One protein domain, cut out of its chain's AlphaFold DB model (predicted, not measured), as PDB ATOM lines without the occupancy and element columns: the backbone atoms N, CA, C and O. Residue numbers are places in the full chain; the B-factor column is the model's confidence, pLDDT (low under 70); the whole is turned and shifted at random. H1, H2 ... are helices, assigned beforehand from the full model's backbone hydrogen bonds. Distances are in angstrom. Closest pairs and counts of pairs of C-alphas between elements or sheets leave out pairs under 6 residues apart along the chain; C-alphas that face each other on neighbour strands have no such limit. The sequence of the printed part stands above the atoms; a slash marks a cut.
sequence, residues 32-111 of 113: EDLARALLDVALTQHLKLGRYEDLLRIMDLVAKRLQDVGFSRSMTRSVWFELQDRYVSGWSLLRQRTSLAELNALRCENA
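Overview. This is residues 32 to 111 of the 113 residues of an uncharacterized protein of Aminobacter sp. J15 (UniProt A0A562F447). Three helices make a small body: H1 and H2 form a narrow V joined at its point, and H3 folds back from the far end of H2 to the point of the V. From this body a tail runs out, and residues 96 to 111, with the short H4 near the end, stick out and make the length. The printed part has 80 residues with four named helices, H1 to H4, and no named strand: all helix. The whole is loose, with a radius of gyration of the C-alphas of 15.8 A, and elongated, spanning 46 by 29 by 18 A.

Along the chain. Find C-alpha 32 at (14.294, -45.824, 27.917); from there H1, residues 32 to 48, runs 24.0 A. H2, residues 52 to 68, runs 24.5 A, and H3, residues 73 to 88, runs 22.8 A from C-alpha 73 at (21.011, -26.259, 28.725). H4, residues 100 to 109, ends at C-alpha 109 at (-6.677, -63.197, 23.867).

Arrangement. H1 touches H2 with residues 42 to 46 alone, in a helical hairpin at a shallow tilt of 28 degrees; look at His 46 and Tyr 52, their closest C-alphas, 6.7 A apart. H2 and H3, also a hairpin, touch at a steep tilt of 38 degrees, closest at the C-alphas of Ala 63 and Arg 73, 5.1 A. H3 touches H1 with residues 84 to 88 alone, at a steep tilt of 64 degrees, closest at the C-alphas of Leu 43 and Gln 84, 7.0 A. H4 is apart from H1, H2 and H3. In H1, H2, H3 and H4 every O i to N i+4 pair is within hydrogen-bond range.

Size, cuts and confidence. The C-alphas of Ser 74 and Ala 111, the two farthest apart, are 48.2 A apart. The printed part has no cut; the link from H3 to H4 is long, 11 residues. Residues 95 to 111 have pLDDT under 70.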
ATOM      1  N   GLU A  32      14.536 -46.782  28.991       87.00
ATOM      2  CA  GLU A  32      14.294 -45.824  27.917       87.00
ATOM      3  C   GLU A  32      12.830 -45.850  27.458       87.00
ATOM      4  O   GLU A  32      12.240 -44.797  27.244       87.00
ATOM      5  N   ASP A  33      12.214 -47.035  27.363       86.50
ATOM      6  CA  ASP A  33      10.781 -47.161  27.064       86.50
ATOM      7  C   ASP A  33       9.930 -46.490  28.153       86.50
ATOM      8  O   ASP A  33       9.008 -45.739  27.839       86.50
ATOM      9  N   LEU A  34      10.284 -46.696  29.427       90.62
ATOM     10  CA  LEU A  34       9.623 -46.046  30.559       90.62
ATOM     11  C   LEU A  34       9.787 -44.521  30.516       90.62
ATOM     12  O   LEU A  34       8.814 -43.796  30.701       90.62
ATOM     13  N   ALA A  35      10.996 -44.027  30.233       91.31
ATOM     14  CA  ALA A  35      11.257 -42.595  30.112       91.31
ATOM     15  C   ALA A  35      10.452 -41.957  28.967       91.31
ATOM     16  O   ALA A  35       9.893 -40.875  29.142       91.31
ATOM     17  N   ARG A  36      10.340 -42.640  27.815       91.19
ATOM     18  CA  ARG A  36       9.504 -42.185  26.692       91.19
ATOM     19  C   ARG A  36       8.030 -42.117  27.076       91.19
ATOM     20  O   ARG A  36       7.395 -41.112  26.785       91.19
ATOM     21  N   ALA A  37       7.505 -43.152  27.734       92.06
ATOM     22  CA  ALA A  37       6.113 -43.184  28.180       92.06
ATOM     23  C   ALA A  37       5.814 -42.090  29.212       92.06
ATOM     24  O   ALA A  37       4.798 -41.410  29.111       92.06
ATOM     25  N   LEU A  38       6.721 -41.871  30.167       94.31
ATOM     26  CA  LEU A  38       6.584 -40.802  31.152       94.31
ATOM     27  C   LEU A  38       6.546 -39.419  30.484       94.31
ATOM     28  O   LEU A  38       5.699 -38.598  30.831       94.31
ATOM     29  N   LEU A  39       7.444 -39.165  29.527       94.38
ATOM     30  CA  LEU A  39       7.492 -37.896  28.800       94.38
ATOM     31  C   LEU A  39       6.237 -37.679  27.942       94.38
ATOM     32  O   LEU A  39       5.700 -36.575  27.924       94.38
ATOM     33  N   ASP A  40       5.751 -38.731  27.283       93.50
ATOM     34  CA  ASP A  40       4.515 -38.707  26.495       93.50
ATOM     35  C   ASP A  40       3.292 -38.358  27.351       93.50
ATOM     36  O   ASP A  40       2.543 -37.437  27.020       93.50
ATOM     37  N   VAL A  41       3.147 -39.008  28.510       92.62
ATOM     38  CA  VAL A  41       2.081 -38.710  29.475       92.62
ATOM     39  C   VAL A  41       2.192 -37.279  29.996       92.62
ATOM     40  O   VAL A  41       1.188 -36.566  30.038       92.62
ATOM     41  N   ALA A  42       3.396 -36.841  30.375       93.62
ATOM     42  CA  ALA A  42       3.617 -35.495  30.888       93.62
ATOM     43  C   ALA A  42       3.220 -34.432  29.855       93.62
ATOM     44  O   ALA A  42       2.423 -33.551  30.176       93.62
ATOM     45  N   LEU A  43       3.704 -34.533  28.616       94.19
ATOM     46  CA  LEU A  43       3.369 -33.579  27.557       94.19
ATOM     47  C   LEU A  43       1.873 -33.610  27.234       94.19
ATOM     48  O   LEU A  43       1.216 -32.572  27.282       94.19
ATOM     49  N   THR A  44       1.312 -34.795  26.994       93.00
ATOM     50  CA  THR A  44      -0.092 -34.945  26.593       93.00
ATOM     51  C   THR A  44      -1.050 -34.401  27.652       93.00
ATOM     52  O   THR A  44      -1.950 -33.625  27.331       93.00
ATOM     53  N   GLN A  45      -0.869 -34.774  28.923       94.19
ATOM     54  CA  GLN A  45      -1.792 -34.353  29.978       94.19
ATOM     55  C   GLN A  45      -1.683 -32.861  30.288       94.19
ATOM     56  O   GLN A  45      -2.709 -32.194  30.406       94.19
ATOM     57  N   HIS A  46      -0.469 -32.318  30.407       95.38
ATOM     58  CA  HIS A  46      -0.315 -30.908  30.760       95.38
ATOM     59  C   HIS A  46      -0.753 -29.991  29.617       95.38
ATOM     60  O   HIS A  46      -1.400 -28.983  29.893       95.38
ATOM     61  N   LEU A  47      -0.497 -30.355  28.354       93.69
ATOM     62  CA  LEU A  47      -1.023 -29.611  27.205       93.69
ATOM     63  C   LEU A  47      -2.554 -29.658  27.168       93.69
ATOM     64  O   LEU A  47      -3.192 -28.614  27.056       93.69
ATOM     65  N   LYS A  48      -3.156 -30.841  27.353       92.69
ATOM     66  CA  LYS A  48      -4.621 -30.998  27.393       92.69
ATOM     67  C   LYS A  48      -5.277 -30.170  28.503       92.69
ATOM     68  O   LYS A  48      -6.383 -29.674  28.322       92.69
ATOM     69  N   LEU A  49      -4.611 -30.036  29.649       95.00
ATOM     70  CA  LEU A  49      -5.095 -29.271  30.802       95.00
ATOM     71  C   LEU A  49      -4.672 -27.790  30.777       95.00
ATOM     72  O   LEU A  49      -4.956 -27.078  31.737       95.00
ATOM     73  N   GLY A  50      -3.970 -27.326  29.736       94.00
ATOM     74  CA  GLY A  50      -3.475 -25.947  29.640       94.00
ATOM     75  C   GLY A  50      -2.413 -25.574  30.685       94.00
ATOM     76  O   GLY A  50      -2.196 -24.397  30.959       94.00
ATOM     77  N   ARG A  51      -1.737 -26.559  31.289       95.69
ATOM     78  CA  ARG A  51      -0.738 -26.376  32.356       95.69
ATOM     79  C   ARG A  51       0.657 -26.083  31.794       95.69
ATOM     80  O   ARG A  51       1.620 -26.800  32.064       95.69
ATOM     81  N   TYR A  52       0.768 -25.026  30.995       93.88
ATOM     82  CA  TYR A  52       2.021 -24.664  30.322       93.88
ATOM     83  C   TYR A  52       3.142 -24.293  31.299       93.88
ATOM     84  O   TYR A  52       4.297 -24.645  31.074       93.88
ATOM     85  N   GLU A  53       2.817 -23.644  32.419       94.94
ATOM     86  CA  GLU A  53       3.815 -23.300  33.439       94.94
ATOM     87  C   GLU A  53       4.469 -24.537  34.064       94.94
ATOM     88  O   GLU A  53       5.677 -24.550  34.297       94.94
ATOM     89  N   ASP A  54       3.694 -25.597  34.301       96.06
ATOM     90  CA  ASP A  54       4.223 -26.851  34.834       96.06
ATOM     91  C   ASP A  54       5.179 -27.513  33.835       96.06
ATOM     92  O   ASP A  54       6.241 -28.001  34.227       96.06
ATOM     93  N   LEU A  55       4.869 -27.451  32.535       95.50
ATOM     94  CA  LEU A  55       5.776 -27.923  31.484       95.50
ATOM     95  C   LEU A  55       7.079 -27.122  31.448       95.50
ATOM     96  O   LEU A  55       8.142 -27.722  31.311       95.50
ATOM     97  N   LEU A  56       7.029 -25.802  31.636       96.25
ATOM     98  CA  LEU A  56       8.238 -24.975  31.722       96.25
ATOM     99  C   LEU A  56       9.092 -25.333  32.948       96.25
ATOM    100  O   LEU A  56      10.317 -25.414  32.843       96.25
ATOM    101  N   ARG A  57       8.468 -25.615  34.098       97.38
ATOM    102  CA  ARG A  57       9.185 -26.081  35.300       97.38
ATOM    103  C   ARG A  57       9.840 -27.442  35.063       97.38
ATOM    104  O   ARG A  57      11.009 -27.622  35.403       97.38
ATOM    105  N   ILE A  58       9.122 -28.388  34.454       96.75
ATOM    106  CA  ILE A  58       9.661 -29.712  34.107       96.75
ATOM    107  C   ILE A  58      10.824 -29.574  33.118       96.75
ATOM    108  O   ILE A  58      11.883 -30.158  33.355       96.75
ATOM    109  N   MET A  59      10.665 -28.770  32.062       97.19
ATOM    110  CA  MET A  59      11.722 -28.467  31.092       97.19
ATOM    111  C   MET A  59      12.992 -27.988  31.795       97.19
ATOM    112  O   MET A  59      14.084 -28.461  31.488       97.19
ATOM    113  N   ASP A  60      12.866 -27.083  32.763       97.88
ATOM    114  CA  ASP A  60      14.014 -26.535  33.478       97.88
ATOM    115  C   ASP A  60      14.724 -27.548  34.368       97.88
ATOM    116  O   ASP A  60      15.959 -27.561  34.414       97.88
ATOM    117  N   LEU A  61      13.971 -28.435  35.019       97.75
ATOM    118  CA  LEU A  61      14.539 -29.543  35.784       97.75
ATOM    119  C   LEU A  61      15.264 -30.541  34.873       97.75
ATOM    120  O   LEU A  61      16.365 -30.983  35.205       97.75
ATOM    121  N   VAL A  62      14.679 -30.876  33.721       96.88
ATOM    122  CA  VAL A  62      15.300 -31.758  32.721       96.88
ATOM    123  C   VAL A  62      16.570 -31.120  32.160       96.88
ATOM    124  O   VAL A  62      17.614 -31.768  32.125       96.88
ATOM    125  N   ALA A  63      16.517 -29.838  31.794       97.94
ATOM    126  CA  ALA A  63      17.657 -29.108  31.257       97.94
ATOM    127  C   ALA A  63      18.805 -28.999  32.266       97.94
ATOM    128  O   ALA A  63      19.963 -29.127  31.875       97.94
ATOM    129  N   LYS A  64      18.502 -28.838  33.561       98.00
ATOM    130  CA  LYS A  64      19.508 -28.897  34.630       98.00
ATOM    131  C   LYS A  64      20.151 -30.284  34.729       98.00
ATOM    132  O   LYS A  64      21.367 -30.389  34.669       98.00
ATOM    133  N   ARG A  65      19.353 -31.356  34.793       97.50
ATOM    134  CA  ARG A  65      19.881 -32.734  34.887       97.50
ATOM    135  C   ARG A  65      20.728 -33.129  33.678       97.50
ATOM    136  O   ARG A  65      21.714 -33.841  33.829       97.50
ATOM    137  N   LEU A  66      20.346 -32.688  32.480       97.31
ATOM    138  CA  LEU A  66      21.125 -32.933  31.267       97.31
ATOM    139  C   LEU A  66      22.404 -32.088  31.225       97.31
ATOM    140  O   LEU A  66      23.440 -32.572  30.773       97.31
ATOM    141  N   GLN A  67      22.365 -30.865  31.756       98.19
ATOM    142  CA  GLN A  67      23.564 -30.053  31.937       98.19
ATOM    143  C   GLN A  67      24.575 -30.722  32.873       98.19
ATOM    144  O   GLN A  67      25.761 -30.749  32.551       98.19
ATOM    145  N   ASP A  68      24.111 -31.331  33.967       98.00
ATOM    146  CA  ASP A  68      24.971 -32.032  34.932       98.00
ATOM    147  C   ASP A  68      25.747 -33.209  34.302       98.00
ATOM    148  O   ASP A  68      26.795 -33.600  34.809       98.00
ATOM    149  N   VAL A  69      25.270 -33.758  33.177       96.75
ATOM    150  CA  VAL A  69      25.945 -34.834  32.424       96.75
ATOM    151  C   VAL A  69      26.613 -34.346  31.127       96.75
ATOM    152  O   VAL A  69      27.034 -35.161  30.308       96.75
ATOM    153  N   GLY A  70      26.739 -33.026  30.947       97.69
ATOM    154  CA  GLY A  70      27.536 -32.405  29.883       97.69
ATOM    155  C   GLY A  70      26.765 -31.900  28.660       97.69
ATOM    156  O   GLY A  70      27.395 -31.486  27.687       97.69
ATOM    157  N   PHE A  71      25.428 -31.897  28.669       98.00
ATOM    158  CA  PHE A  71      24.646 -31.311  27.571       98.00
ATOM    159  C   PHE A  71      24.472 -29.794  27.716       98.00
ATOM    160  O   PHE A  71      24.477 -29.231  28.809       98.00
ATOM    161  N   SER A  72      24.244 -29.106  26.593       98.12
ATOM    162  CA  SER A  72      23.889 -27.686  26.622       98.12
ATOM    163  C   SER A  72      22.456 -27.482  27.128       98.12
ATOM    164  O   SER A  72      21.491 -28.024  26.576       98.12
ATOM    165  N   ARG A  73      22.311 -26.638  28.156       97.56
ATOM    166  CA  ARG A  73      21.011 -26.259  28.725       97.56
ATOM    167  C   ARG A  73      20.125 -25.544  27.700       97.56
ATOM    168  O   ARG A  73      18.936 -25.841  27.620       97.56
ATOM    169  N   SER A  74      20.689 -24.628  26.906       96.94
ATOM    170  CA  SER A  74      19.934 -23.888  25.883       96.94
ATOM    171  C   SER A  74      19.468 -24.800  24.751       96.94
ATOM    172  O   SER A  74      18.306 -24.736  24.362       96.94
ATOM    173  N   MET A  75      20.328 -25.717  24.296       97.69
ATOM    174  CA  MET A  75      19.953 -26.704  23.276       97.69
ATOM    175  C   MET A  75      18.872 -27.654  23.788       97.69
ATOM    176  O   MET A  75      17.938 -27.968  23.059       97.69
ATOM    177  N   THR A  76      18.953 -28.064  25.056       97.69
ATOM    178  CA  THR A  76      17.917 -28.900  25.677       97.69
ATOM    179  C   THR A  76      16.557 -28.200  25.677       97.69
ATOM    180  O   THR A  76      15.552 -28.820  25.337       97.69
ATOM    181  N   ARG A  77      16.518 -26.901  26.009       97.81
ATOM    182  CA  ARG A  77      15.288 -26.098  25.935       97.81
ATOM    183  C   ARG A  77      14.762 -25.979  24.500       97.81
ATOM    184  O   ARG A  77      13.564 -26.130  24.304       97.81
ATOM    185  N   SER A  78      15.631 -25.776  23.503       98.06
ATOM    186  CA  SER A  78      15.226 -25.764  22.082       98.06
ATOM    187  C   SER A  78      14.535 -27.069  21.685       98.06
ATOM    188  O   SER A  78      13.404 -27.054  21.209       98.06
ATOM    189  N   VAL A  79      15.175 -28.205  21.983       97.50
ATOM    190  CA  VAL A  79      14.629 -29.540  21.696       97.50
ATOM    191  C   VAL A  79      13.299 -29.768  22.416       97.50
ATOM    192  O   VAL A  79      12.404 -30.401  21.861       97.50
ATOM    193  N   TRP A  80      13.145 -29.253  23.638       97.25
ATOM    194  CA  TRP A  80      11.880 -29.329  24.364       97.25
ATOM    195  C   TRP A  80      10.751 -28.579  23.651       97.25
ATOM    196  O   TRP A  80       9.675 -29.146  23.482       97.25
ATOM    197  N   PHE A  81      10.977 -27.336  23.218       96.75
ATOM    198  CA  PHE A  81       9.948 -26.561  22.515       96.75
ATOM    199  C   PHE A  81       9.589 -27.185  21.165       96.75
ATOM    200  O   PHE A  81       8.410 -27.386  20.888       96.75
ATOM    201  N   GLU A  82      10.585 -27.617  20.389       96.75
ATOM    202  CA  GLU A  82      10.350 -28.365  19.147       96.75
ATOM    203  C   GLU A  82       9.527 -29.637  19.390       96.75
ATOM    204  O   GLU A  82       8.681 -30.018  18.578       96.75
ATOM    205  N   LEU A  83       9.777 -30.325  20.508       95.19
ATOM    206  CA  LEU A  83       9.001 -31.491  20.900       95.19
ATOM    207  C   LEU A  83       7.565 -31.098  21.262       95.19
ATOM    208  O   LEU A  83       6.634 -31.743  20.789       95.19
ATOM    209  N   GLN A  84       7.378 -30.049  22.059       94.50
ATOM    210  CA  GLN A  84       6.063 -29.546  22.447       94.50
ATOM    211  C   GLN A  84       5.213 -29.180  21.221       94.50
ATOM    212  O   GLN A  84       4.057 -29.597  21.148       94.50
ATOM    213  N   ASP A  85       5.789 -28.500  20.228       94.75
ATOM    214  CA  ASP A  85       5.099 -28.125  18.987       94.75
ATOM    215  C   ASP A  85       4.600 -29.351  18.207       94.75
ATOM    216  O   ASP A  85       3.487 -29.364  17.666       94.75
ATOM    217  N   ARG A  86       5.381 -30.439  18.200       93.75
ATOM    218  CA  ARG A  86       4.949 -31.710  17.598       93.75
ATOM    219  C   ARG A  86       3.740 -32.289  18.328       93.75
ATOM    220  O   ARG A  86       2.813 -32.748  17.668       93.75
ATOM    221  N   TYR A  87       3.720 -32.250  19.660       93.06
ATOM    222  CA  TYR A  87       2.575 -32.737  20.441       93.06
ATOM    223  C   TYR A  87       1.325 -31.890  20.230       93.06
ATOM    224  O   TYR A  87       0.237 -32.445  20.091       93.06
ATOM    225  N   VAL A  88       1.472 -30.566  20.138       90.06
ATOM    226  CA  VAL A  88       0.366 -29.675  19.751       90.06
ATOM    227  C   VAL A  88      -0.185 -30.064  18.373       90.06
ATOM    228  O   VAL A  88      -1.393 -30.035  18.160       90.06
ATOM    229  N   SER A  89       0.681 -30.532  17.470       90.44
ATOM    230  CA  SER A  89       0.312 -31.037  16.139       90.44
ATOM    231  C   SER A  89      -0.227 -32.483  16.124       90.44
ATOM    232  O   SER A  89      -0.391 -33.061  15.050       90.44
ATOM    233  N   GLY A  90      -0.491 -33.098  17.283       85.88
ATOM    234  CA  GLY A  90      -1.050 -34.454  17.386       85.88
ATOM    235  C   GLY A  90      -0.023 -35.590  17.305       85.88
ATOM    236  O   GLY A  90      -0.391 -36.749  17.113       85.88
ATOM    237  N   TRP A  91       1.268 -35.284  17.430       89.56
ATOM    238  CA  TRP A  91       2.331 -36.287  17.451       89.56
ATOM    239  C   TRP A  91       2.485 -36.949  18.833       89.56
ATOM    240  O   TRP A  91       2.214 -36.324  19.854       89.56
ATOM    241  N   SER A  92       2.992 -38.187  18.875       85.00
ATOM    242  CA  SER A  92       3.297 -38.925  20.114       85.00
ATOM    243  C   SER A  92       4.666 -39.614  20.041       85.00
ATOM    244  O   SER A  92       5.074 -40.116  18.986       85.00
ATOM    245  N   LEU A  93       5.377 -39.667  21.179       82.38
ATOM    246  CA  LEU A  93       6.641 -40.411  21.310       82.38
ATOM    247  C   LEU A  93       6.425 -41.926  21.262       82.38
ATOM    248  O   LEU A  93       7.348 -42.670  20.911       82.38
ATOM    249  N   LEU A  94       5.234 -42.388  21.637       82.56
ATOM    250  CA  LEU A  94       4.892 -43.799  21.689       82.56
ATOM    251  C   LEU A  94       4.515 -44.294  20.293       82.56
ATOM    252  O   LEU A  94       3.348 -44.394  19.921       82.56
ATOM    253  N   ARG A  95       5.526 -44.656  19.498       67.06
ATOM    254  CA  ARG A  95       5.290 -45.440  18.280       67.06
ATOM    255  C   ARG A  95       4.893 -46.867  18.657       67.06
ATOM    256  O   ARG A  95       5.573 -47.510  19.459       67.06
ATOM    257  N   GLN A  96       3.829 -47.378  18.041       64.12
ATOM    258  CA  GLN A  96       3.418 -48.776  18.184       64.12
ATOM    259  C   GLN A  96       4.584 -49.707  17.796       64.12
ATOM    260  O   GLN A  96       5.092 -49.651  16.677       64.12
ATOM    261  N   ARG A  97       5.048 -50.546  18.738       58.56
ATOM    262  CA  ARG A  97       6.134 -51.536  18.522       58.56
ATOM    263  C   ARG A  97       5.670 -52.799  17.797       58.56
ATOM    264  O   ARG A  97       6.497 -53.608  17.381       58.56
ATOM    265  N   THR A  98       4.363 -52.952  17.698       61.09
ATOM    266  CA  THR A  98       3.644 -54.140  17.271       61.09
ATOM    267  C   THR A  98       2.624 -53.667  16.250       61.09
ATOM    268  O   THR A  98       2.049 -52.589  16.421       61.09
ATOM    269  N   SER A  99       2.445 -54.418  15.166       64.44
ATOM    270  CA  SER A  99       1.451 -54.056  14.159       64.44
ATOM    271  C   SER A  99       0.055 -53.999  14.789       64.44
ATOM    272  O   SER A  99      -0.224 -54.682  15.777       64.44
ATOM    273  N   LEU A 100      -0.847 -53.198  14.216       59.56
ATOM    274  CA  LEU A 100      -2.232 -53.112  14.693       59.56
ATOM    275  C   LEU A 100      -2.904 -54.502  14.739       59.56
ATOM    276  O   LEU A 100      -3.676 -54.785  15.649       59.56
ATOM    277  N   ALA A 101      -2.562 -55.382  13.790       64.62
ATOM    278  CA  ALA A 101      -3.052 -56.758  13.723       64.62
ATOM    279  C   ALA A 101      -2.613 -57.597  14.933       64.62
ATOM    280  O   ALA A 101      -3.434 -58.260  15.558       64.62
ATOM    281  N   GLU A 102      -1.336 -57.520  15.306       67.81
ATOM    282  CA  GLU A 102      -0.802 -58.217  16.478       67.81
ATOM    283  C   GLU A 102      -1.343 -57.617  17.795       67.81
ATOM    284  O   GLU A 102      -1.613 -58.360  18.731       67.81
ATOM    285  N   LEU A 103      -1.562 -56.296  17.879       67.94
ATOM    286  CA  LEU A 103      -2.209 -55.670  19.045       67.94
ATOM    287  C   LEU A 103      -3.665 -56.125  19.210       67.94
ATOM    288  O   LEU A 103      -4.101 -56.382  20.330       67.94
ATOM    289  N   ASN A 104      -4.407 -56.238  18.108       68.69
ATOM    290  CA  ASN A 104      -5.785 -56.722  18.130       68.69
ATOM    291  C   ASN A 104      -5.855 -58.204  18.516       68.69
ATOM    292  O   ASN A 104      -6.698 -58.555  19.333       68.69
ATOM    293  N   ALA A 105      -4.945 -59.045  18.008       69.44
ATOM    294  CA  ALA A 105      -4.851 -60.451  18.410       69.44
ATOM    295  C   ALA A 105      -4.615 -60.595  19.924       69.44
ATOM    296  O   ALA A 105      -5.342 -61.322  20.594       69.44
ATOM    297  N   LEU A 106      -3.691 -59.805  20.485       69.38
ATOM    298  CA  LEU A 106      -3.448 -59.768  21.931       69.38
ATOM    299  C   LEU A 106      -4.648 -59.243  22.728       69.38
ATOM    300  O   LEU A 106      -4.867 -59.671  23.855       69.38
ATOM    301  N   ARG A 107      -5.421 -58.295  22.187       64.19
ATOM    302  CA  ARG A 107      -6.616 -57.771  22.866       64.19
ATOM    303  C   ARG A 107      -7.760 -58.785  22.884       64.19
ATOM    304  O   ARG A 107      -8.505 -58.794  23.853       64.19
ATOM    305  N   CYS A 108      -7.883 -59.611  21.845       60.12
ATOM    306  CA  CYS A 108      -8.837 -60.718  21.815       60.12
ATOM    307  C   CYS A 108      -8.445 -61.822  22.810       60.12
ATOM    308  O   CYS A 108      -9.299 -62.258  23.563       60.12
ATOM    309  N   GLU A 109      -7.159 -62.185  22.902       59.56
ATOM    310  CA  GLU A 109      -6.677 -63.197  23.867       59.56
ATOM    311  C   GLU A 109      -6.951 -62.830  25.337       59.56
ATOM    312  O   GLU A 109      -7.211 -63.710  26.142       59.56
ATOM    313  N   ASN A 110      -6.913 -61.541  25.703       56.59
ATOM    314  CA  ASN A 110      -7.183 -61.087  27.078       56.59
ATOM    315  C   ASN A 110      -8.677 -60.813  27.364       56.59
ATOM    316  O   ASN A 110      -8.995 -60.317  28.440       56.59
ATOM    317  N   ALA A 111      -9.573 -61.024  26.395       56.53
ATOM    318  CA  ALA A 111     -11.019 -60.844  26.566       56.53
ATOM    319  C   ALA A 111     -11.762 -62.174  26.803       56.53
ATOM    320  O   ALA A 111     -12.953 -62.143  27.110       56.53
TER     321      ALA A 111